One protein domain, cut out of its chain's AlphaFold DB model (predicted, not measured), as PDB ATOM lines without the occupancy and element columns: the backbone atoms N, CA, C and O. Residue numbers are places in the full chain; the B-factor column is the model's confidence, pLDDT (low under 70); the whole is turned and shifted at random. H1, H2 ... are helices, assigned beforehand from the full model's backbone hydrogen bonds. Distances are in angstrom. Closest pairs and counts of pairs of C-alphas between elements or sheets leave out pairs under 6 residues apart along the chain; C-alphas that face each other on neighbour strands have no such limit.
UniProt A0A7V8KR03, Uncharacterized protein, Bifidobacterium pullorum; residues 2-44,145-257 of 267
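AT A GLANCE: This is residues 2 to 44 and 145 to 257 of the 267 residues of an uncharacterized protein of Bifidobacterium pullorum (UniProt A0A7V8KR03). Six helices stack loosely in three tiers: the longest, H4, runs between H5 and H6 in the first, H1 and H2 lie over one face of these, and H3 lies over H1 and H2. H6 runs side by side with H4, while H5 folds back across it as the other arm of a helical hairpin, and the last residues fold back so that 256 to 257 pair with 231 to 232. The printed part has 156 residues with six named helices, H1 to H6 in chain order, and no named strand; its class is all helix. It is compact, with a radius of gyration of the C-alphas of 15.2 A and spans of 43 by 41 by 28 A.

HOW THE PARTS SIT: The hub is H4, residues 175 to 201, which touches three other helices. H6, residues 237 to 250, touches it at a shallow tilt of 3 degrees, the same way; the closest C-alphas, of Ala 185 and Phe 244, are 4.0 A apart. H5, residues 210 to 228, forms a helical hairpin with H4, opposite ways at a steep tilt of 39 degrees; the closest C-alphas, of Ala 190 and Phe 216, are 4.9 A apart, and H4 touches it with residues 186 to 198 alone. H2, residues 27 to 37, touches residues 176 to 184 alone of H4, opposite ways at 36 degrees, a tilt only just steep; the closest C-alphas, of Phe 37 and Val 177, are 4.4 A apart. H3, residues 145 to 169, only just touches H2, with 3 pairs of C-alphas within 8 A, the closest those of Phe 37 and His 166 at 7.0 A, and with its residues 163 to 166 alone. H2, H3 and H4 form a bundle, helices gathered roughly lengthwise. H1, residues 6 to 21, touches H3, with the C-alphas of Asp 17 and Ala 156 closest at 5.5 A. H1 and H5 are apart. In all six helices each O i to N i+4 pair is within hydrogen-bond range.

IN THESE COORDINATES: H4 is 38.8 A long from first to last C-alpha, H3 35.5 A, H5 27.1 A and H1 22.6 A. H1 begins at C-alpha 6, (-12.888, -19.159, -61.014). H4 begins at C-alpha 175, (-29.895, -15.156, -45.129), and H6 ends at C-alpha 250, (-15.895, -0.728, -59.591).

THE WHOLE: The C-alphas of Gly 42 and Gly 202 are the two farthest apart, at 46.3 A. Residues 45 to 144 are not printed, and C-alphas 44 and 145 are 29.7 A apart across this cut, which lies in the link from H2 to H3. Of the links that are printed whole, H1 to H2 and H3 to H4 are tight, and H4 to H5 and H5 to H6 are short. The mean pLDDT of the printed part is 75.9; residues 19 to 44, 145 to 160, 162 and 205 to 207 are under 70.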
ATOM      1  N   VAL A   2     -24.827 -22.551 -54.558       76.44
ATOM      2  CA  VAL A   2     -24.387 -21.456 -55.429       76.44
ATOM      3  C   VAL A   2     -23.094 -21.849 -56.143       76.44
ATOM      4  O   VAL A   2     -22.213 -22.503 -55.586       76.44
ATOM      5  N   ARG A   3     -22.969 -21.490 -57.425       79.44
ATOM      6  CA  ARG A   3     -21.751 -21.758 -58.202       79.44
ATOM      7  C   ARG A   3     -20.838 -20.545 -58.171       79.44
ATOM      8  O   ARG A   3     -21.155 -19.529 -58.774       79.44
ATOM      9  N   ILE A   4     -19.670 -20.710 -57.561       81.38
ATOM     10  CA  ILE A   4     -18.598 -19.715 -57.600       81.38
ATOM     11  C   ILE A   4     -17.743 -19.966 -58.843       81.38
ATOM     12  O   ILE A   4     -17.212 -21.062 -59.041       81.38
ATOM     13  N   SER A   5     -17.616 -18.956 -59.699       85.44
ATOM     14  CA  SER A   5     -16.717 -18.994 -60.848       85.44
ATOM     15  C   SER A   5     -15.254 -18.888 -60.409       85.44
ATOM     16  O   SER A   5     -14.933 -18.405 -59.323       85.44
ATOM     17  N   ARG A   6     -14.327 -19.297 -61.282       84.44
ATOM     18  CA  ARG A   6     -12.888 -19.159 -61.014       84.44
ATOM     19  C   ARG A   6     -12.479 -17.700 -60.775       84.44
ATOM     20  O   ARG A   6     -11.610 -17.445 -59.948       84.44
ATOM     21  N   ASP A   7     -13.119 -16.766 -61.470       83.38
ATOM     22  CA  ASP A   7     -12.832 -15.339 -61.338       83.38
ATOM     23  C   ASP A   7     -13.381 -14.773 -60.024       83.38
ATOM     24  O   ASP A   7     -12.689 -14.006 -59.365       83.38
ATOM     25  N   GLN A   8     -14.568 -15.209 -59.587       82.00
ATOM     26  CA  GLN A   8     -15.112 -14.846 -58.272       82.00
ATOM     27  C   GLN A   8     -14.229 -15.368 -57.137       82.00
ATOM     28  O   GLN A   8     -13.899 -14.617 -56.224       82.00
ATOM     29  N   ARG A   9     -13.772 -16.625 -57.240       85.50
ATOM     30  CA  ARG A   9     -12.822 -17.210 -56.285       85.50
ATOM     31  C   ARG A   9     -11.538 -16.389 -56.205       85.50
ATOM     32  O   ARG A   9     -11.124 -15.996 -55.122       85.50
ATOM     33  N   ARG A  10     -10.947 -16.085 -57.360       84.25
ATOM     34  CA  ARG A  10      -9.706 -15.313 -57.442       84.25
ATOM     35  C   ARG A  10      -9.856 -13.904 -56.867       84.25
ATOM     36  O   ARG A  10      -8.916 -13.406 -56.259       84.25
ATOM     37  N   THR A  11     -10.992 -13.247 -57.088       83.38
ATOM     38  CA  THR A  11     -11.249 -11.914 -56.532       83.38
ATOM     39  C   THR A  11     -11.411 -11.954 -55.019       83.38
ATOM     40  O   THR A  11     -10.846 -11.095 -54.353       83.38
ATOM     41  N   LEU A  12     -12.108 -12.960 -54.482       80.62
ATOM     42  CA  LEU A  12     -12.211 -13.169 -53.039       80.62
ATOM     43  C   LEU A  12     -10.825 -13.370 -52.411       80.62
ATOM     44  O   LEU A  12     -10.461 -12.625 -51.509       80.62
ATOM     45  N   ASP A  13     -10.022 -14.284 -52.967       81.50
ATOM     46  CA  ASP A  13      -8.649 -14.548 -52.504       81.50
ATOM     47  C   ASP A  13      -7.801 -13.281 -52.496       81.50
ATOM     48  O   ASP A  13      -7.110 -12.981 -51.529       81.50
ATOM     49  N   LYS A  14      -7.876 -12.521 -53.591       83.25
ATOM     50  CA  LYS A  14      -7.096 -11.303 -53.760       83.25
ATOM     51  C   LYS A  14      -7.541 -10.198 -52.803       83.25
ATOM     52  O   LYS A  14      -6.689  -9.460 -52.325       83.25
ATOM     53  N   PHE A  15      -8.844 -10.040 -52.573       82.75
ATOM     54  CA  PHE A  15      -9.338  -9.019 -51.655       82.75
ATOM     55  C   PHE A  15      -8.908  -9.322 -50.224       82.75
ATOM     56  O   PHE A  15      -8.310  -8.447 -49.613       82.75
ATOM     57  N   ILE A  16      -9.144 -10.545 -49.735       77.50
ATOM     58  CA  ILE A  16      -8.760 -10.935 -48.373       77.50
ATOM     59  C   ILE A  16      -7.247 -10.758 -48.189       77.50
ATOM     60  O   ILE A  16      -6.836 -10.003 -47.321       77.50
ATOM     61  N   ASP A  17      -6.416 -11.322 -49.069       76.19
ATOM     62  CA  ASP A  17      -4.952 -11.190 -48.973       76.19
ATOM     63  C   ASP A  17      -4.473  -9.726 -48.940       76.19
ATOM     64  O   ASP A  17      -3.631  -9.357 -48.124       76.19
ATOM     65  N   ILE A  18      -5.009  -8.868 -49.815       74.81
ATOM     66  CA  ILE A  18      -4.582  -7.464 -49.886       74.81
ATOM     67  C   ILE A  18      -5.119  -6.649 -48.714       74.81
ATOM     68  O   ILE A  18      -4.397  -5.808 -48.190       74.81
ATOM     69  N   ALA A  19      -6.368  -6.865 -48.308       68.19
ATOM     70  CA  ALA A  19      -6.959  -6.118 -47.210       68.19
ATOM     71  C   ALA A  19      -6.255  -6.422 -45.877       68.19
ATOM     72  O   ALA A  19      -6.071  -5.498 -45.091       68.19
ATOM     73  N   PHE A  20      -5.773  -7.655 -45.685       67.19
ATOM     74  CA  PHE A  20      -4.907  -8.031 -44.562       67.19
ATOM     75  C   PHE A  20      -3.544  -7.355 -44.612       67.19
ATOM     76  O   PHE A  20      -3.156  -6.671 -43.676       67.19
ATOM     77  N   ARG A  21      -2.833  -7.478 -45.738       67.00
ATOM     78  CA  ARG A  21      -1.489  -6.890 -45.892       67.00
ATOM     79  C   ARG A  21      -1.447  -5.375 -45.752       67.00
ATOM     80  O   ARG A  21      -0.387  -4.810 -45.529       67.00
ATOM     81  N   ARG A  22      -2.578  -4.719 -45.988       66.69
ATOM     82  CA  ARG A  22      -2.707  -3.263 -45.937       66.69
ATOM     83  C   ARG A  22      -3.438  -2.777 -44.688       66.69
ATOM     84  O   ARG A  22      -3.796  -1.606 -44.646       66.69
ATOM     85  N   SER A  23      -3.708  -3.666 -43.732       65.25
ATOM     86  CA  SER A  23      -4.371  -3.353 -42.459       65.25
ATOM     87  C   SER A  23      -5.768  -2.730 -42.604       65.25
ATOM     88  O   SER A  23      -6.231  -2.007 -41.729       65.25
ATOM     89  N   TYR A  24      -6.462  -3.014 -43.714       62.69
ATOM     90  CA  TYR A  24      -7.869  -2.640 -43.915       62.69
ATOM     91  C   TYR A  24      -8.838  -3.643 -43.284       62.69
ATOM     92  O   TYR A  24      -9.974  -3.289 -42.990       62.69
ATOM     93  N   LEU A  25      -8.420  -4.901 -43.147       64.06
ATOM     94  CA  LEU A  25      -9.126  -5.909 -42.364       64.06
ATOM     95  C   LEU A  25      -8.203  -6.373 -41.253       64.06
ATOM     96  O   LEU A  25      -7.052  -6.730 -41.506       64.06
ATOM     97  N   THR A  26      -8.738  -6.394 -40.044       62.12
ATOM     98  CA  THR A  26      -8.108  -7.029 -38.894       62.12
ATOM     99  C   THR A  26      -8.632  -8.453 -38.730       62.12
ATOM    100  O   THR A  26      -9.641  -8.853 -39.323       62.12
ATOM    101  N   ASP A  27      -7.978  -9.229 -37.872       54.31
ATOM    102  CA  ASP A  27      -8.451 -10.570 -37.512       54.31
ATOM    103  C   ASP A  27      -9.857 -10.550 -36.890       54.31
ATOM    104  O   ASP A  27     -10.601 -11.528 -36.997       54.31
ATOM    105  N   TRP A  28     -10.251  -9.413 -36.310       54.66
ATOM    106  CA  TRP A  28     -11.570  -9.178 -35.729       54.66
ATOM    107  C   TRP A  28     -12.660  -8.952 -36.776       54.66
ATOM    108  O   TRP A  28     -13.735  -9.539 -36.665       54.66
ATOM    109  N   ASP A  29     -12.373  -8.198 -37.837       59.66
ATOM    110  CA  ASP A  29     -13.330  -7.983 -38.932       59.66
ATOM    111  C   ASP A  29     -13.669  -9.304 -39.644       59.66
ATOM    112  O   ASP A  29     -14.808  -9.570 -40.031       59.66
ATOM    113  N   LEU A  30     -12.677 -10.188 -39.788       58.56
ATOM    114  CA  LEU A  30     -12.907 -11.533 -40.308       58.56
ATOM    115  C   LEU A  30     -13.690 -12.425 -39.358       58.56
ATOM    116  O   LEU A  30     -14.435 -13.291 -39.817       58.56
ATOM    117  N   TRP A  31     -13.476 -12.267 -38.058       56.44
ATOM    118  CA  TRP A  31     -14.208 -13.011 -37.051       56.44
ATOM    119  C   TRP A  31     -15.701 -12.681 -37.118       56.44
ATOM    120  O   TRP A  31     -16.519 -13.600 -37.199       56.44
ATOM    121  N   ASP A  32     -16.048 -11.395 -37.208       58.66
ATOM    122  CA  ASP A  32     -17.433 -10.945 -37.381       58.66
ATOM    123  C   ASP A  32     -18.050 -11.511 -38.668       58.66
ATOM    124  O   ASP A  32     -19.134 -12.106 -38.641       58.66
ATOM    125  N   LEU A  33     -17.304 -11.463 -39.777       60.66
ATOM    126  CA  LEU A  33     -17.719 -12.082 -41.035       60.66
ATOM    127  C   LEU A  33     -17.971 -13.589 -40.863       60.66
ATOM    128  O   LEU A  33     -19.019 -14.094 -41.260       60.66
ATOM    129  N   GLN A  34     -17.062 -14.336 -40.237       56.59
ATOM    130  CA  GLN A  34     -17.225 -15.780 -40.034       56.59
ATOM    131  C   GLN A  34     -18.444 -16.126 -39.167       56.59
ATOM    132  O   GLN A  34     -19.175 -17.069 -39.487       56.59
ATOM    133  N   VAL A  35     -18.699 -15.352 -38.108       54.12
ATOM    134  CA  VAL A  35     -19.895 -15.495 -37.263       54.12
ATOM    135  C   VAL A  35     -21.168 -15.249 -38.080       54.12
ATOM    136  O   VAL A  35     -22.146 -15.992 -37.943       54.12
ATOM    137  N   ASN A  36     -21.147 -14.266 -38.983       54.97
ATOM    138  CA  ASN A  36     -22.287 -13.921 -39.827       54.97
ATOM    139  C   ASN A  36     -22.574 -14.957 -40.926       54.97
ATOM    140  O   ASN A  36     -23.742 -15.191 -41.238       54.97
ATOM    141  N   PHE A  37     -21.556 -15.625 -41.479       53.44
ATOM    142  CA  PHE A  37     -21.724 -16.594 -42.571       53.44
ATOM    143  C   PHE A  37     -22.416 -17.903 -42.163       53.44
ATOM    144  O   PHE A  37     -23.063 -18.521 -43.009       53.44
ATOM    145  N   ALA A  38     -22.280 -18.375 -40.919       49.47
ATOM    146  CA  ALA A  38     -22.763 -19.715 -40.564       49.47
ATOM    147  C   ALA A  38     -23.164 -19.902 -39.082       49.47
ATOM    148  O   ALA A  38     -22.665 -20.825 -38.426       49.47
ATOM    149  N   PRO A  39     -24.121 -19.116 -38.550       47.28
ATOM    150  CA  PRO A  39     -24.461 -19.112 -37.123       47.28
ATOM    151  C   PRO A  39     -25.084 -20.419 -36.609       47.28
ATOM    152  O   PRO A  39     -25.027 -20.690 -35.411       47.28
ATOM    153  N   GLU A  40     -25.665 -21.248 -37.486       39.19
ATOM    154  CA  GLU A  40     -26.339 -22.504 -37.107       39.19
ATOM    155  C   GLU A  40     -25.487 -23.762 -37.314       39.19
ATOM    156  O   GLU A  40     -25.823 -24.834 -36.812       39.19
ATOM    157  N   THR A  41     -24.372 -23.661 -38.043       39.31
ATOM    158  CA  THR A  41     -23.575 -24.846 -38.401       39.31
ATOM    159  C   THR A  41     -22.742 -25.404 -37.253       39.31
ATOM    160  O   THR A  41     -22.151 -26.468 -37.418       39.31
ATOM    161  N   GLY A  42     -22.696 -24.742 -36.090       38.16
ATOM    162  CA  GLY A  42     -21.988 -25.274 -34.925       38.16
ATOM    163  C   GLY A  42     -20.521 -25.613 -35.211       38.16
ATOM    164  O   GLY A  42     -19.960 -26.470 -34.536       38.16
ATOM    165  N   TYR A  43     -19.889 -24.952 -36.193       35.97
ATOM    166  CA  TYR A  43     -18.459 -25.113 -36.506       35.97
ATOM    167  C   TYR A  43     -17.519 -24.452 -35.489       35.97
ATOM    168  O   TYR A  43     -16.321 -24.310 -35.712       35.97
ATOM    169  N   TRP A  44     -18.099 -24.126 -34.342       37.59
ATOM    170  CA  TRP A  44     -17.514 -23.665 -33.105       37.59
ATOM    171  C   TRP A  44     -18.432 -24.267 -32.052       37.59
ATOM    172  O   TRP A  44     -19.644 -24.045 -32.097       37.59
ATOM    173  N   LEU A 145       8.494  -9.696 -38.701       51.88
ATOM    174  CA  LEU A 145       7.538  -9.210 -39.691       51.88
ATOM    175  C   LEU A 145       7.467 -10.168 -40.885       51.88
ATOM    176  O   LEU A 145       6.371 -10.516 -41.297       51.88
ATOM    177  N   GLU A 146       8.588 -10.706 -41.373       52.56
ATOM    178  CA  GLU A 146       8.599 -11.666 -42.489       52.56
ATOM    179  C   GLU A 146       7.970 -13.025 -42.111       52.56
ATOM    180  O   GLU A 146       7.249 -13.635 -42.910       52.56
ATOM    181  N   ALA A 147       8.201 -13.512 -40.884       49.19
ATOM    182  CA  ALA A 147       7.536 -14.712 -40.370       49.19
ATOM    183  C   ALA A 147       6.029 -14.481 -40.158       49.19
ATOM    184  O   ALA A 147       5.218 -15.308 -40.581       49.19
ATOM    185  N   SER A 148       5.670 -13.334 -39.578       51.94
ATOM    186  CA  SER A 148       4.292 -12.889 -39.363       51.94
ATOM    187  C   SER A 148       3.551 -12.720 -40.688       51.94
ATOM    188  O   SER A 148       2.452 -13.237 -40.831       51.94
ATOM    189  N   ASP A 149       4.164 -12.115 -41.705       55.97
ATOM    190  CA  ASP A 149       3.597 -11.940 -43.048       55.97
ATOM    191  C   ASP A 149       3.301 -13.275 -43.734       55.97
ATOM    192  O   ASP A 149       2.292 -13.438 -44.432       55.97
ATOM    193  N   LYS A 150       4.189 -14.258 -43.555       56.81
ATOM    194  CA  LYS A 150       3.992 -15.601 -44.103       56.81
ATOM    195  C   LYS A 150       2.839 -16.324 -43.407       56.81
ATOM    196  O   LYS A 150       2.040 -16.965 -44.093       56.81
ATOM    197  N   GLU A 151       2.751 -16.221 -42.084       60.66
ATOM    198  CA  GLU A 151       1.639 -16.765 -41.298       60.66
ATOM    199  C   GLU A 151       0.319 -16.065 -41.650       60.66
ATOM    200  O   GLU A 151      -0.676 -16.740 -41.913       60.66
ATOM    201  N   LEU A 152       0.337 -14.739 -41.814       58.47
ATOM    202  CA  LEU A 152      -0.795 -13.921 -42.246       58.47
ATOM    203  C   LEU A 152      -1.285 -14.323 -43.644       58.47
ATOM    204  O   LEU A 152      -2.485 -14.438 -43.872       58.47
ATOM    205  N   HIS A 153      -0.378 -14.595 -44.590       62.84
ATOM    206  CA  HIS A 153      -0.755 -15.060 -45.928       62.84
ATOM    207  C   HIS A 153      -1.388 -16.456 -45.901       62.84
ATOM    208  O   HIS A 153      -2.352 -16.735 -46.622       62.84
ATOM    209  N   GLU A 154      -0.851 -17.356 -45.074       63.25
ATOM    210  CA  GLU A 154      -1.428 -18.683 -44.894       63.25
ATOM    211  C   GLU A 154      -2.808 -18.608 -44.228       63.25
ATOM    212  O   GLU A 154      -3.736 -19.274 -44.697       63.25
ATOM    213  N   TYR A 155      -2.969 -17.738 -43.234       61.97
ATOM    214  CA  TYR A 155      -4.237 -17.454 -42.572       61.97
ATOM    215  C   TYR A 155      -5.266 -16.838 -43.531       61.97
ATOM    216  O   TYR A 155      -6.350 -17.394 -43.713       61.97
ATOM    217  N   ALA A 156      -4.910 -15.774 -44.258       63.81
ATOM    218  CA  ALA A 156      -5.758 -15.142 -45.271       63.81
ATOM    219  C   ALA A 156      -6.242 -16.151 -46.327       63.81
ATOM    220  O   ALA A 156      -7.409 -16.145 -46.734       63.81
ATOM    221  N   ARG A 157      -5.366 -17.076 -46.743       68.50
ATOM    222  CA  ARG A 157      -5.725 -18.167 -47.656       68.50
ATOM    223  C   ARG A 157      -6.737 -19.127 -47.032       68.50
ATOM    224  O   ARG A 157      -7.732 -19.438 -47.688       68.50
ATOM    225  N   GLN A 158      -6.503 -19.583 -45.800       65.19
ATOM    226  CA  GLN A 158      -7.412 -20.485 -45.083       65.19
ATOM    227  C   GLN A 158      -8.797 -19.857 -44.902       65.19
ATOM    228  O   GLN A 158      -9.808 -20.495 -45.201       65.19
ATOM    229  N   VAL A 159      -8.849 -18.587 -44.498       64.88
ATOM    230  CA  VAL A 159     -10.108 -17.854 -44.337       64.88
ATOM    231  C   VAL A 159     -10.821 -17.710 -45.673       64.88
ATOM    232  O   VAL A 159     -12.019 -17.975 -45.773       64.88
ATOM    233  N   SER A 160     -10.095 -17.355 -46.731       69.12
ATOM    234  CA  SER A 160     -10.692 -17.271 -48.055       69.12
ATOM    235  C   SER A 160     -11.243 -18.630 -48.511       69.12
ATOM    236  O   SER A 160     -12.352 -18.696 -49.047       69.12
ATOM    237  N   ASP A 161     -10.498 -19.731 -48.337       71.50
ATOM    238  CA  ASP A 161     -10.965 -21.103 -48.627       71.50
ATOM    239  C   ASP A 161     -12.261 -21.428 -47.876       71.50
ATOM    240  O   ASP A 161     -13.203 -21.953 -48.479       71.50
ATOM    241  N   LEU A 162     -12.336 -21.045 -46.602       65.81
ATOM    242  CA  LEU A 162     -13.498 -21.243 -45.745       65.81
ATOM    243  C   LEU A 162     -14.716 -20.440 -46.230       65.81
ATOM    244  O   LEU A 162     -15.774 -21.022 -46.477       65.81
ATOM    245  N   LEU A 163     -14.560 -19.135 -46.477       70.69
ATOM    246  CA  LEU A 163     -15.633 -18.280 -47.001       70.69
ATOM    247  C   LEU A 163     -16.161 -18.796 -48.349       70.69
ATOM    248  O   LEU A 163     -17.371 -18.904 -48.552       70.69
ATOM    249  N   ALA A 164     -15.273 -19.194 -49.268       78.38
ATOM    250  CA  ALA A 164     -15.690 -19.778 -50.544       78.38
ATOM    251  C   ALA A 164     -16.377 -21.141 -50.393       78.38
ATOM    252  O   ALA A 164     -17.223 -21.485 -51.222       78.38
ATOM    253  N   GLY A 165     -16.016 -21.926 -49.376       76.06
ATOM    254  CA  GLY A 165     -16.745 -23.135 -48.998       76.06
ATOM    255  C   GLY A 165     -18.191 -22.811 -48.630       76.06
ATOM    256  O   GLY A 165     -19.111 -23.336 -49.256       76.06
ATOM    257  N   HIS A 166     -18.390 -21.862 -47.711       71.50
ATOM    258  CA  HIS A 166     -19.724 -21.454 -47.263       71.50
ATOM    259  C   HIS A 166     -20.598 -20.929 -48.398       71.50
ATOM    260  O   HIS A 166     -21.726 -21.388 -48.559       71.50
ATOM    261  N   VAL A 167     -20.072 -20.035 -49.241       79.50
ATOM    262  CA  VAL A 167     -20.829 -19.529 -50.397       79.50
ATOM    263  C   VAL A 167     -21.237 -20.668 -51.328       79.50
ATOM    264  O   VAL A 167     -22.366 -20.697 -51.804       79.50
ATOM    265  N   ARG A 168     -20.341 -21.626 -51.591       84.06
ATOM    266  CA  ARG A 168     -20.623 -22.745 -52.497       84.06
ATOM    267  C   ARG A 168     -21.736 -23.634 -51.952       84.06
ATOM    268  O   ARG A 168     -22.634 -24.017 -52.706       84.06
ATOM    269  N   ASP A 169     -21.673 -23.949 -50.666       80.56
ATOM    270  CA  ASP A 169     -22.559 -24.924 -50.037       80.56
ATOM    271  C   ASP A 169     -23.932 -24.333 -49.679       80.56
ATOM    272  O   ASP A 169     -24.919 -25.070 -49.603       80.56
ATOM    273  N   ALA A 170     -24.032 -23.005 -49.582       78.06
ATOM    274  CA  ALA A 170     -25.257 -22.285 -49.262       78.06
ATOM    275  C   ALA A 170     -26.414 -22.521 -50.253       78.06
ATOM    276  O   ALA A 170     -26.251 -22.685 -51.478       78.06
ATOM    277  N   ALA A 171     -27.635 -22.488 -49.717       85.81
ATOM    278  CA  ALA A 171     -28.822 -22.214 -50.516       85.81
ATOM    279  C   ALA A 171     -28.799 -20.745 -50.972       85.81
ATOM    280  O   ALA A 171     -28.194 -19.901 -50.322       85.81
ATOM    281  N   ASP A 172     -29.411 -20.430 -52.115       87.62
ATOM    282  CA  ASP A 172     -29.343 -19.057 -52.643       87.62
ATOM    283  C   ASP A 172     -30.142 -18.059 -51.786       87.62
ATOM    284  O   ASP A 172     -29.877 -16.865 -51.801       87.62
ATOM    285  N   ASP A 173     -31.103 -18.558 -51.012       85.25
ATOM    286  CA  ASP A 173     -31.912 -17.825 -50.040       85.25
ATOM    287  C   ASP A 173     -31.352 -17.889 -48.605       85.25
ATOM    288  O   ASP A 173     -32.038 -17.498 -47.655       85.25
ATOM    289  N   ASP A 174     -30.114 -18.367 -48.428       79.19
ATOM    290  CA  ASP A 174     -29.446 -18.391 -47.128       79.19
ATOM    291  C   ASP A 174     -29.160 -16.963 -46.648       79.19
ATOM    292  O   ASP A 174     -28.278 -16.256 -47.149       79.19
ATOM    293  N   ARG A 175     -29.938 -16.525 -45.656       75.56
ATOM    294  CA  ARG A 175     -29.895 -15.156 -45.129       75.56
ATOM    295  C   ARG A 175     -28.598 -14.839 -44.395       75.56
ATOM    296  O   ARG A 175     -28.220 -13.673 -44.354       75.56
ATOM    297  N   HIS A 176     -27.935 -15.839 -43.830       70.56
ATOM    298  CA  HIS A 176     -26.710 -15.652 -43.060       70.56
ATOM    299  C   HIS A 176     -25.525 -15.443 -43.990       70.56
ATOM    300  O   HIS A 176     -24.845 -14.421 -43.920       70.56
ATOM    301  N   VAL A 177     -25.379 -16.327 -44.977       72.69
ATOM    302  CA  VAL A 177     -24.363 -16.175 -46.025       72.69
ATOM    303  C   VAL A 177     -24.590 -14.891 -46.828       72.69
ATOM    304  O   VAL A 177     -23.636 -14.196 -47.167       72.69
ATOM    305  N   THR A 178     -25.850 -14.521 -47.083       78.44
ATOM    306  CA  THR A 178     -26.194 -13.244 -47.731       78.44
ATOM    307  C   THR A 178     -25.768 -12.039 -46.885       78.44
ATOM    308  O   THR A 178     -25.181 -11.098 -47.421       78.44
ATOM    309  N   ALA A 179     -26.024 -12.058 -45.572       74.25
ATOM    310  CA  ALA A 179     -25.635 -10.980 -44.663       74.25
ATOM    311  C   ALA A 179     -24.109 -10.837 -44.568       74.25
ATOM    312  O   ALA A 179     -23.595  -9.743 -44.792       74.25
ATOM    313  N   GLY A 180     -23.385 -11.940 -44.352       71.50
ATOM    314  CA  GLY A 180     -21.923 -11.926 -44.305       71.50
ATOM    315  C   GLY A 180     -21.288 -11.482 -45.629       71.50
ATOM    316  O   GLY A 180     -20.344 -10.699 -45.637       71.50
ATOM    317  N   LEU A 181     -21.830 -11.895 -46.782       79.88
ATOM    318  CA  LEU A 181     -21.369 -11.387 -48.083       79.88
ATOM    319  C   LEU A 181     -21.671  -9.899 -48.284       79.88
ATOM    320  O   LEU A 181     -20.912  -9.210 -48.965       79.88
ATOM    321  N   THR A 182     -22.773  -9.401 -47.724       83.50
ATOM    322  CA  THR A 182     -23.124  -7.976 -47.786       83.50
ATOM    323  C   THR A 182     -22.143  -7.147 -46.970       83.50
ATOM    324  O   THR A 182     -21.669  -6.120 -47.446       83.50
ATOM    325  N   GLU A 183     -21.793  -7.612 -45.776       79.88
ATOM    326  CA  GLU A 183     -20.770  -7.002 -44.933       79.88
ATOM    327  C   GLU A 183     -19.389  -7.045 -45.601       79.88
ATOM    328  O   GLU A 183     -18.721  -6.018 -45.718       79.88
ATOM    329  N   LEU A 184     -19.006  -8.183 -46.191       81.94
ATOM    330  CA  LEU A 184     -17.772  -8.287 -46.972       81.94
ATOM    331  C   LEU A 184     -17.758  -7.308 -48.158       81.94
ATOM    332  O   LEU A 184     -16.725  -6.727 -48.492       81.94
ATOM    333  N   ALA A 185     -18.908  -7.103 -48.803       85.25
ATOM    334  CA  ALA A 185     -19.057  -6.119 -49.866       85.25
ATOM    335  C   ALA A 185     -18.937  -4.672 -49.351       85.25
ATOM    336  O   ALA A 185     -18.415  -3.822 -50.074       85.25
ATOM    337  N   SER A 186     -19.370  -4.390 -48.118       83.38
ATOM    338  CA  SER A 186     -19.170  -3.097 -47.450       83.38
ATOM    339  C   SER A 186     -17.688  -2.813 -47.229       83.38
ATOM    340  O   SER A 186     -17.208  -1.762 -47.657       83.38
ATOM    341  N   TYR A 187     -16.942  -3.782 -46.692       82.56
ATOM    342  CA  TYR A 187     -15.487  -3.686 -46.555       82.56
ATOM    343  C   TYR A 187     -14.789  -3.497 -47.906       82.56
ATOM    344  O   TYR A 187     -13.929  -2.629 -48.051       82.56
ATOM    345  N   ALA A 188     -15.196  -4.243 -48.936       83.56
ATOM    346  CA  ALA A 188     -14.635  -4.099 -50.278       83.56
ATOM    347  C   ALA A 188     -14.893  -2.713 -50.896       83.56
ATOM    348  O   ALA A 188     -14.031  -2.167 -51.589       83.56
ATOM    349  N   TYR A 189     -16.066  -2.129 -50.644       89.44
ATOM    350  CA  TYR A 189     -16.405  -0.781 -51.095       89.44
ATOM    351  C   TYR A 189     -15.611   0.290 -50.339       89.44
ATOM    352  O   TYR A 189     -15.068   1.196 -50.976       89.44
ATOM    353  N   ALA A 190     -15.498   0.173 -49.013       82.25
ATOM    354  CA  ALA A 190     -14.696   1.071 -48.185       82.25
ATOM    355  C   ALA A 190     -13.213   1.025 -48.584       82.25
ATOM    356  O   ALA A 190     -12.608   2.069 -48.834       82.25
ATOM    357  N   TYR A 191     -12.663  -0.178 -48.783       87.69
ATOM    358  CA  TYR A 191     -11.316  -0.385 -49.318       87.69
ATOM    359  C   TYR A 191     -11.133   0.342 -50.655       87.69
ATOM    360  O   TYR A 191     -10.184   1.104 -50.839       87.69
ATOM    361  N   TRP A 192     -12.072   0.165 -51.591       91.56
ATOM    362  CA  TRP A 192     -12.002   0.826 -52.895       91.56
ATOM    363  C   TRP A 192     -11.995   2.354 -52.764       91.56
ATOM    364  O   TRP A 192     -11.260   3.033 -53.485       91.56
ATOM    365  N   LYS A 193     -12.803   2.913 -51.853       91.94
ATOM    366  CA  LYS A 193     -12.870   4.362 -51.606       91.94
ATOM    367  C   LYS A 193     -11.558   4.905 -51.074       91.94
ATOM    368  O   LYS A 193     -11.076   5.897 -51.629       91.94
ATOM    369  N   ALA A 194     -10.993   4.245 -50.070       87.94
ATOM    370  CA  ALA A 194      -9.721   4.617 -49.479       87.94
ATOM    371  C   ALA A 194      -8.587   4.538 -50.512       87.94
ATOM    372  O   ALA A 194      -7.901   5.526 -50.747       87.94
ATOM    373  N   GLU A 195      -8.464   3.439 -51.255       88.06
ATOM    374  CA  GLU A 195      -7.426   3.283 -52.282       88.06
ATOM    375  C   GLU A 195      -7.559   4.278 -53.444       88.06
ATOM    376  O   GLU A 195      -6.576   4.850 -53.917       88.06
ATOM    377  N   ASN A 196      -8.784   4.555 -53.898       91.38
ATOM    378  CA  ASN A 196      -9.008   5.592 -54.902       91.38
ATOM    379  C   ASN A 196      -8.702   6.997 -54.347       91.38
ATOM    380  O   ASN A 196      -8.262   7.865 -55.105       91.38
ATOM    381  N   TRP A 197      -8.920   7.246 -53.053       92.88
ATOM    382  CA  TRP A 197      -8.496   8.485 -52.405       92.88
ATOM    383  C   TRP A 197      -6.964   8.585 -52.359       92.88
ATOM    384  O   TRP A 197      -6.430   9.575 -52.867       92.88
ATOM    385  N   ARG A 198      -6.268   7.534 -51.902       90.75
ATOM    386  CA  ARG A 198      -4.795   7.438 -51.864       90.75
ATOM    387  C   ARG A 198      -4.191   7.731 -53.231       90.75
ATOM    388  O   ARG A 198      -3.350   8.619 -53.378       90.75
ATOM    389  N   PHE A 199      -4.717   7.076 -54.267       88.69
ATOM    390  CA  PHE A 199      -4.301   7.294 -55.650       88.69
ATOM    391  C   PHE A 199      -4.444   8.761 -56.085       88.69
ATOM    392  O   PHE A 199      -3.543   9.321 -56.708       88.69
ATOM    393  N   ARG A 200      -5.560   9.419 -55.745       92.38
ATOM    394  CA  ARG A 200      -5.802  10.833 -56.095       92.38
ATOM    395  C   ARG A 200      -4.922  11.804 -55.316       92.38
ATOM    396  O   ARG A 200      -4.677  12.906 -55.804       92.38
ATOM    397  N   LYS A 201      -4.485  11.422 -54.119       91.69
ATOM    398  CA  LYS A 201      -3.558  12.193 -53.286       91.69
ATOM    399  C   LYS A 201      -2.093  11.927 -53.615       91.69
ATOM    400  O   LYS A 201      -1.236  12.682 -53.173       91.69
ATOM    401  N   GLY A 202      -1.826  10.935 -54.464       86.88
ATOM    402  CA  GLY A 202      -0.475  10.549 -54.851       86.88
ATOM    403  C   GLY A 202       0.261   9.794 -53.748       86.88
ATOM    404  O   GLY A 202       1.488   9.765 -53.769       86.88
ATOM    405  N   GLU A 203      -0.468   9.203 -52.800       86.44
ATOM    406  CA  GLU A 203       0.128   8.376 -51.760       86.44
ATOM    407  C   GLU A 203       0.691   7.084 -52.349       86.44
ATOM    408  O   GLU A 203       0.111   6.478 -53.257       86.44
ATOM    409  N   GLN A 204       1.849   6.683 -51.832       75.88
ATOM    410  CA  GLN A 204       2.555   5.463 -52.202       75.88
ATOM    411  C   GLN A 204       2.997   4.745 -50.932       75.88
ATOM    412  O   GLN A 204       3.231   5.389 -49.914       75.88
ATOM    413  N   GLY A 205       3.125   3.425 -51.012       69.88
ATOM    414  CA  GLY A 205       3.447   2.572 -49.874       69.88
ATOM    415  C   GLY A 205       2.487   1.395 -49.792       69.88
ATOM    416  O   GLY A 205       1.392   1.429 -50.367       69.88
ATOM    417  N   ASP A 206       2.930   0.345 -49.115       66.81
ATOM    418  CA  ASP A 206       2.125  -0.856 -48.929       66.81
ATOM    419  C   ASP A 206       1.160  -0.698 -47.750       66.81
ATOM    420  O   ASP A 206      -0.010  -1.045 -47.889       66.81
ATOM    421  N   GLU A 207       1.584  -0.036 -46.675       66.50
ATOM    422  CA  GLU A 207       0.743   0.284 -45.518       66.50
ATOM    423  C   GLU A 207      -0.261   1.404 -45.803       66.50
ATOM    424  O   GLU A 207      -0.051   2.266 -46.665       66.50
ATOM    425  N   ILE A 208      -1.384   1.366 -45.090       72.75
ATOM    426  CA  ILE A 208      -2.412   2.402 -45.101       72.75
ATOM    427  C   ILE A 208      -1.967   3.607 -44.256       72.75
ATOM    428  O   ILE A 208      -1.380   3.444 -43.195       72.75
ATOM    429  N   SER A 209      -2.232   4.824 -44.730       77.56
ATOM    430  CA  SER A 209      -2.041   6.050 -43.947       77.56
ATOM    431  C   SER A 209      -3.239   6.311 -43.030       77.56
ATOM    432  O   SER A 209      -4.356   5.917 -43.369       77.56
ATOM    433  N   ASP A 210      -3.045   7.050 -41.935       77.12
ATOM    434  CA  ASP A 210      -4.140   7.463 -41.039       77.12
ATOM    435  C   ASP A 210      -5.280   8.159 -41.804       77.12
ATOM    436  O   ASP A 210      -6.445   7.808 -41.650       77.12
ATOM    437  N   ASP A 211      -4.954   9.072 -42.727       84.62
ATOM    438  CA  ASP A 211      -5.958   9.766 -43.544       84.62
ATOM    439  C   ASP A 211      -6.754   8.795 -44.445       84.62
ATOM    440  O   ASP A 211      -7.950   8.980 -44.688       84.62
ATOM    441  N   ALA A 212      -6.105   7.757 -44.985       81.81
ATOM    442  CA  ALA A 212      -6.781   6.743 -45.788       81.81
ATOM    443  C   ALA A 212      -7.603   5.772 -44.928       81.81
ATOM    444  O   ALA A 212      -8.629   5.272 -45.405       81.81
ATOM    445  N   LEU A 213      -7.173   5.523 -43.688       83.25
ATOM    446  CA  LEU A 213      -7.923   4.769 -42.688       83.25
ATOM    447  C   LEU A 213      -9.191   5.525 -42.283       83.25
ATOM    448  O   LEU A 213     -10.267   4.934 -42.288       83.25
ATOM    449  N   ASP A 214      -9.104   6.835 -42.062       83.25
ATOM    450  CA  ASP A 214     -10.269   7.680 -41.783       83.25
ATOM    451  C   ASP A 214     -11.296   7.601 -42.920       83.25
ATOM    452  O   ASP A 214     -12.478   7.371 -42.680       83.25
ATOM    453  N   VAL A 215     -10.858   7.684 -44.185       88.12
ATOM    454  CA  VAL A 215     -11.758   7.530 -45.346       88.12
ATOM    455  C   VAL A 215     -12.434   6.157 -45.367       88.12
ATOM    456  O   VAL A 215     -13.598   6.043 -45.766       88.12
ATOM    457  N   PHE A 216     -11.710   5.106 -44.987       86.31
ATOM    458  CA  PHE A 216     -12.251   3.756 -44.903       86.31
ATOM    459  C   PHE A 216     -13.330   3.652 -43.818       86.31
ATOM    460  O   PHE A 216     -14.450   3.233 -44.123       86.31
ATOM    461  N   LEU A 217     -13.024   4.094 -42.596       80.50
ATOM    462  CA  LEU A 217     -13.936   4.056 -41.451       80.50
ATOM    463  C   LEU A 217     -15.169   4.941 -41.681       80.50
ATOM    464  O   LEU A 217     -16.292   4.464 -41.529       80.50
ATOM    465  N   ASP A 218     -14.985   6.169 -42.177       84.12
ATOM    466  CA  ASP A 218     -16.080   7.079 -42.545       84.12
ATOM    467  C   ASP A 218     -17.023   6.453 -43.581       84.12
ATOM    468  O   ASP A 218     -18.238   6.680 -43.561       84.12
ATOM    469  N   THR A 219     -16.475   5.657 -44.504       89.50
ATOM    470  CA  THR A 219     -17.276   4.957 -45.513       89.50
ATOM    471  C   THR A 219     -18.106   3.832 -44.890       89.50
ATOM    472  O   THR A 219     -19.264   3.658 -45.278       89.50
ATOM    473  N   LEU A 220     -17.555   3.067 -43.943       82.56
ATOM    474  CA  LEU A 220     -18.311   2.034 -43.220       82.56
ATOM    475  C   LEU A 220     -19.442   2.661 -42.393       82.56
ATOM    476  O   LEU A 220     -20.589   2.219 -42.485       82.56
ATOM    477  N   ASP A 221     -19.145   3.757 -41.701       79.50
ATOM    478  CA  ASP A 221     -20.110   4.581 -40.973       79.50
ATOM    479  C   ASP A 221     -21.252   5.089 -41.872       79.50
ATOM    480  O   ASP A 221     -22.426   5.083 -41.490       79.50
ATOM    481  N   GLU A 222     -20.930   5.546 -43.086       87.75
ATOM    482  CA  GLU A 222     -21.933   5.974 -44.065       87.75
ATOM    483  C   GLU A 222     -22.856   4.813 -44.466       87.75
ATOM    484  O   GLU A 222     -24.075   4.992 -44.540       87.75
ATOM    485  N   LEU A 223     -22.306   3.619 -44.699       84.44
ATOM    486  CA  LEU A 223     -23.095   2.437 -45.054       84.44
ATOM    487  C   LEU A 223     -24.027   1.998 -43.917       84.44
ATOM    488  O   LEU A 223     -25.180   1.651 -44.189       84.44
ATOM    489  N   ASP A 224     -23.572   2.054 -42.666       79.75
ATOM    490  CA  ASP A 224     -24.405   1.720 -41.506       79.75
ATOM    491  C   ASP A 224     -25.594   2.690 -41.362       79.75
ATOM    492  O   ASP A 224     -26.757   2.282 -41.221       79.75
ATOM    493  N   ARG A 225     -25.344   3.994 -41.552       80.94
ATOM    494  CA  ARG A 225     -26.412   5.008 -41.607       80.94
ATOM    495  C   ARG A 225     -27.388   4.743 -42.756       80.94
ATOM    496  O   ARG A 225     -28.599   4.772 -42.545       80.94
ATOM    497  N   LEU A 226     -26.898   4.418 -43.955       79.56
ATOM    498  CA  LEU A 226     -27.756   4.107 -45.109       79.56
ATOM    499  C   LEU A 226     -28.648   2.883 -44.863       79.56
ATOM    500  O   LEU A 226     -29.825   2.889 -45.242       79.56
ATOM    501  N   SER A 227     -28.117   1.847 -44.212       74.62
ATOM    502  CA  SER A 227     -28.884   0.666 -43.796       74.62
ATOM    503  C   SER A 227     -30.057   1.050 -42.880       74.62
ATOM    504  O   SER A 227     -31.185   0.567 -43.057       74.62
ATOM    505  N   SER A 228     -29.821   1.998 -41.969       74.38
ATOM    506  CA  SER A 228     -30.835   2.564 -41.072       74.38
ATOM    507  C   SER A 228     -31.866   3.443 -41.803       74.38
ATOM    508  O   SER A 228     -33.055   3.396 -41.481       74.38
ATOM    509  N   ASP A 229     -31.453   4.155 -42.855       76.44
ATOM    510  CA  ASP A 229     -32.280   5.085 -43.643       76.44
ATOM    511  C   ASP A 229     -33.096   4.412 -44.766       76.44
ATOM    512  O   ASP A 229     -33.559   5.044 -45.722       76.44
ATOM    513  N   GLY A 230     -33.323   3.102 -44.661       73.38
ATOM    514  CA  GLY A 230     -34.196   2.375 -45.581       73.38
ATOM    515  C   GLY A 230     -33.518   1.954 -46.881       73.38
ATOM    516  O   GLY A 230     -34.211   1.716 -47.878       73.38
ATOM    517  N   TYR A 231     -32.194   1.810 -46.877       85.31
ATOM    518  CA  TYR A 231     -31.499   0.969 -47.844       85.31
ATOM    519  C   TYR A 231     -31.525  -0.491 -47.361       85.31
ATOM    520  O   TYR A 231     -31.853  -0.807 -46.214       85.31
ATOM    521  N   ALA A 232     -31.304  -1.420 -48.279       82.56
ATOM    522  CA  ALA A 232     -31.183  -2.837 -47.987       82.56
ATOM    523  C   ALA A 232     -30.023  -3.424 -48.781       82.56
ATOM    524  O   ALA A 232     -29.728  -2.985 -49.901       82.56
ATOM    525  N   GLY A 233     -29.383  -4.415 -48.172       84.44
ATOM    526  CA  GLY A 233     -28.455  -5.283 -48.867       84.44
ATOM    527  C   GLY A 233     -29.173  -6.198 -49.867       84.44
ATOM    528  O   GLY A 233     -30.403  -6.188 -49.967       84.44
ATOM    529  N   PRO A 234     -28.400  -6.971 -50.632       88.44
ATOM    530  CA  PRO A 234     -28.906  -8.023 -51.503       88.44
ATOM    531  C   PRO A 234     -29.781  -9.052 -50.770       88.44
ATOM    532  O   PRO A 234     -29.565  -9.335 -49.597       88.44
ATOM    533  N   ASP A 235     -30.761  -9.622 -51.480       85.94
ATOM    534  CA  ASP A 235     -31.727 -10.581 -50.915       85.94
ATOM    535  C   ASP A 235     -31.294 -12.052 -51.077       85.94
ATOM    536  O   ASP A 235     -31.918 -12.945 -50.502       85.94
ATOM    537  N   THR A 236     -30.265 -12.316 -51.891       91.00
ATOM    538  CA  THR A 236     -29.773 -13.665 -52.218       91.00
ATOM    539  C   THR A 236     -28.255 -13.745 -52.132       91.00
ATOM    540  O   THR A 236     -27.555 -12.743 -52.310       91.00
ATOM    541  N   VAL A 237     -27.734 -14.956 -51.942       84.81
ATOM    542  CA  VAL A 237     -26.292 -15.230 -51.903       84.81
ATOM    543  C   VAL A 237     -25.632 -14.859 -53.233       84.81
ATOM    544  O   VAL A 237     -24.564 -14.247 -53.240       84.81
ATOM    545  N   ASN A 238     -26.269 -15.163 -54.371       89.56
ATOM    546  CA  ASN A 238     -25.778 -14.751 -55.689       89.56
ATOM    547  C   ASN A 238     -25.702 -13.228 -55.849       89.56
ATOM    548  O   ASN A 238     -24.697 -12.714 -56.348       89.56
ATOM    549  N   ASP A 239     -26.744 -12.502 -55.437       91.25
ATOM    550  CA  ASP A 239     -26.762 -11.041 -55.539       91.25
ATOM    551  C   ASP A 239     -25.746 -10.402 -54.580       91.25
ATOM    552  O   ASP A 239     -25.111  -9.411 -54.943       91.25
ATOM    553  N   ALA A 240     -25.544 -10.984 -53.393       88.19
ATOM    554  CA  ALA A 240     -24.536 -10.546 -52.430       88.19
ATOM    555  C   ALA A 240     -23.112 -10.779 -52.939       88.19
ATOM    556  O   ALA A 240     -22.273  -9.879 -52.882       88.19
ATOM    557  N   LEU A 241     -22.855 -11.940 -53.547       89.00
ATOM    558  CA  LEU A 241     -21.577 -12.219 -54.190       89.00
ATOM    559  C   LEU A 241     -21.325 -11.261 -55.361       89.00
ATOM    560  O   LEU A 241     -20.209 -10.777 -55.533       89.00
ATOM    561  N   LEU A 242     -22.346 -10.952 -56.165       91.75
ATOM    562  CA  LEU A 242     -22.224  -9.962 -57.234       91.75
ATOM    563  C   LEU A 242     -21.940  -8.563 -56.673       91.75
ATOM    564  O   LEU A 242     -21.062  -7.879 -57.195       91.75
ATOM    565  N   ALA A 243     -22.634  -8.153 -55.610       91.75
ATOM    566  CA  ALA A 243     -22.409  -6.871 -54.952       91.75
ATOM    567  C   ALA A 243     -20.970  -6.748 -54.435       91.75
ATOM    568  O   ALA A 243     -20.331  -5.732 -54.689       91.75
ATOM    569  N   PHE A 244     -20.420  -7.801 -53.821       91.38
ATOM    570  CA  PHE A 244     -19.007  -7.864 -53.441       91.38
ATOM    571  C   PHE A 244     -18.075  -7.644 -54.642       91.38
ATOM    572  O   PHE A 244     -17.174  -6.804 -54.600       91.38
ATOM    573  N   MET A 245     -18.320  -8.347 -55.752       91.56
ATOM    574  CA  MET A 245     -17.502  -8.205 -56.961       91.56
ATOM    575  C   MET A 245     -17.562  -6.781 -57.529       91.56
ATOM    576  O   MET A 245     -16.539  -6.236 -57.951       91.56
ATOM    577  N   GLU A 246     -18.744  -6.167 -57.558       92.31
ATOM    578  CA  GLU A 246     -18.936  -4.804 -58.054       92.31
ATOM    579  C   GLU A 246     -18.351  -3.742 -57.111       92.31
ATOM    580  O   GLU A 246     -17.807  -2.742 -57.585       92.31
ATOM    581  N   ALA A 247     -18.419  -3.970 -55.800       91.19
ATOM    582  CA  ALA A 247     -17.798  -3.128 -54.787       91.19
ATOM    583  C   ALA A 247     -16.277  -3.102 -54.962       91.19
ATOM    584  O   ALA A 247     -15.704  -2.034 -55.173       91.19
ATOM    585  N   TYR A 248     -15.640  -4.275 -55.006       88.19
ATOM    586  CA  TYR A 248     -14.187  -4.376 -55.139       88.19
ATOM    587  C   TYR A 248     -13.668  -3.874 -56.496       88.19
ATOM    588  O   TYR A 248     -12.642  -3.200 -56.568       88.19
ATOM    589  N   SER A 249     -14.348  -4.207 -57.598       86.94
ATOM    590  CA  SER A 249     -13.841  -3.895 -58.944       86.94
ATOM    591  C   SER A 249     -14.187  -2.489 -59.431       86.94
ATOM    592  O   SER A 249     -13.421  -1.903 -60.197       86.94
ATOM    593  N   ALA A 250     -15.337  -1.952 -59.024       89.19
ATOM    594  CA  ALA A 250     -15.895  -0.728 -59.591       89.19
ATOM    595  C   ALA A 250     -16.307   0.308 -58.538       89.19
ATOM    596  O   ALA A 250     -16.812   1.365 -58.919       89.19
ATOM    597  N   GLY A 251     -16.122   0.028 -57.244       89.50
ATOM    598  CA  GLY A 251     -16.517   0.944 -56.179       89.50
ATOM    599  C   GLY A 251     -18.017   1.201 -56.161       89.50
ATOM    600  O   GLY A 251     -18.435   2.335 -55.929       89.50
ATOM    601  N   LYS A 252     -18.840   0.193 -56.484       92.88
ATOM    602  CA  LYS A 252     -20.298   0.319 -56.363       92.88
ATOM    603  C   LYS A 252     -20.732   0.029 -54.923       92.88
ATOM    604  O   LYS A 252     -20.283  -0.971 -54.370       92.88
ATOM    605  N   PRO A 253     -21.613   0.849 -54.329       90.88
ATOM    606  CA  PRO A 253     -22.111   0.584 -52.987       90.88
ATOM    607  C   PRO A 253     -22.941  -0.714 -52.972       90.88
ATOM    608  O   PRO A 253     -23.734  -0.938 -53.896       90.88
ATOM    609  N   PRO A 254     -22.789  -1.561 -51.939       88.25
ATOM    610  CA  PRO A 254     -23.491  -2.842 -51.854       88.25
ATOM    611  C   PRO A 254     -24.965  -2.692 -51.458       88.25
ATOM    612  O   PRO A 254     -25.780  -3.568 -51.747       88.25
ATOM    613  N   LEU A 255     -25.323  -1.567 -50.832       88.00
ATOM    614  CA  LEU A 255     -26.680  -1.258 -50.395       88.00
ATOM    615  C   LEU A 255     -27.469  -0.532 -51.491       88.00
ATOM    616  O   LEU A 255     -26.947   0.323 -52.209       88.00
ATOM    617  N   ARG A 256     -28.764  -0.841 -51.599       83.81
ATOM    618  CA  ARG A 256     -29.692  -0.212 -52.552       83.81
ATOM    619  C   ARG A 256     -30.920   0.333 -51.820       83.81
ATOM    620  O   ARG A 256     -31.318  -0.253 -50.817       83.81
ATOM    621  N   PRO A 257     -31.568   1.407 -52.309       80.94
ATOM    622  CA  PRO A 257     -32.816   1.880 -51.715       80.94
ATOM    623  C   PRO A 257     -33.853   0.750 -51.676       80.94
ATOM    624  O   PRO A 257     -34.048   0.057 -52.683       80.94
TER     625      PRO A 257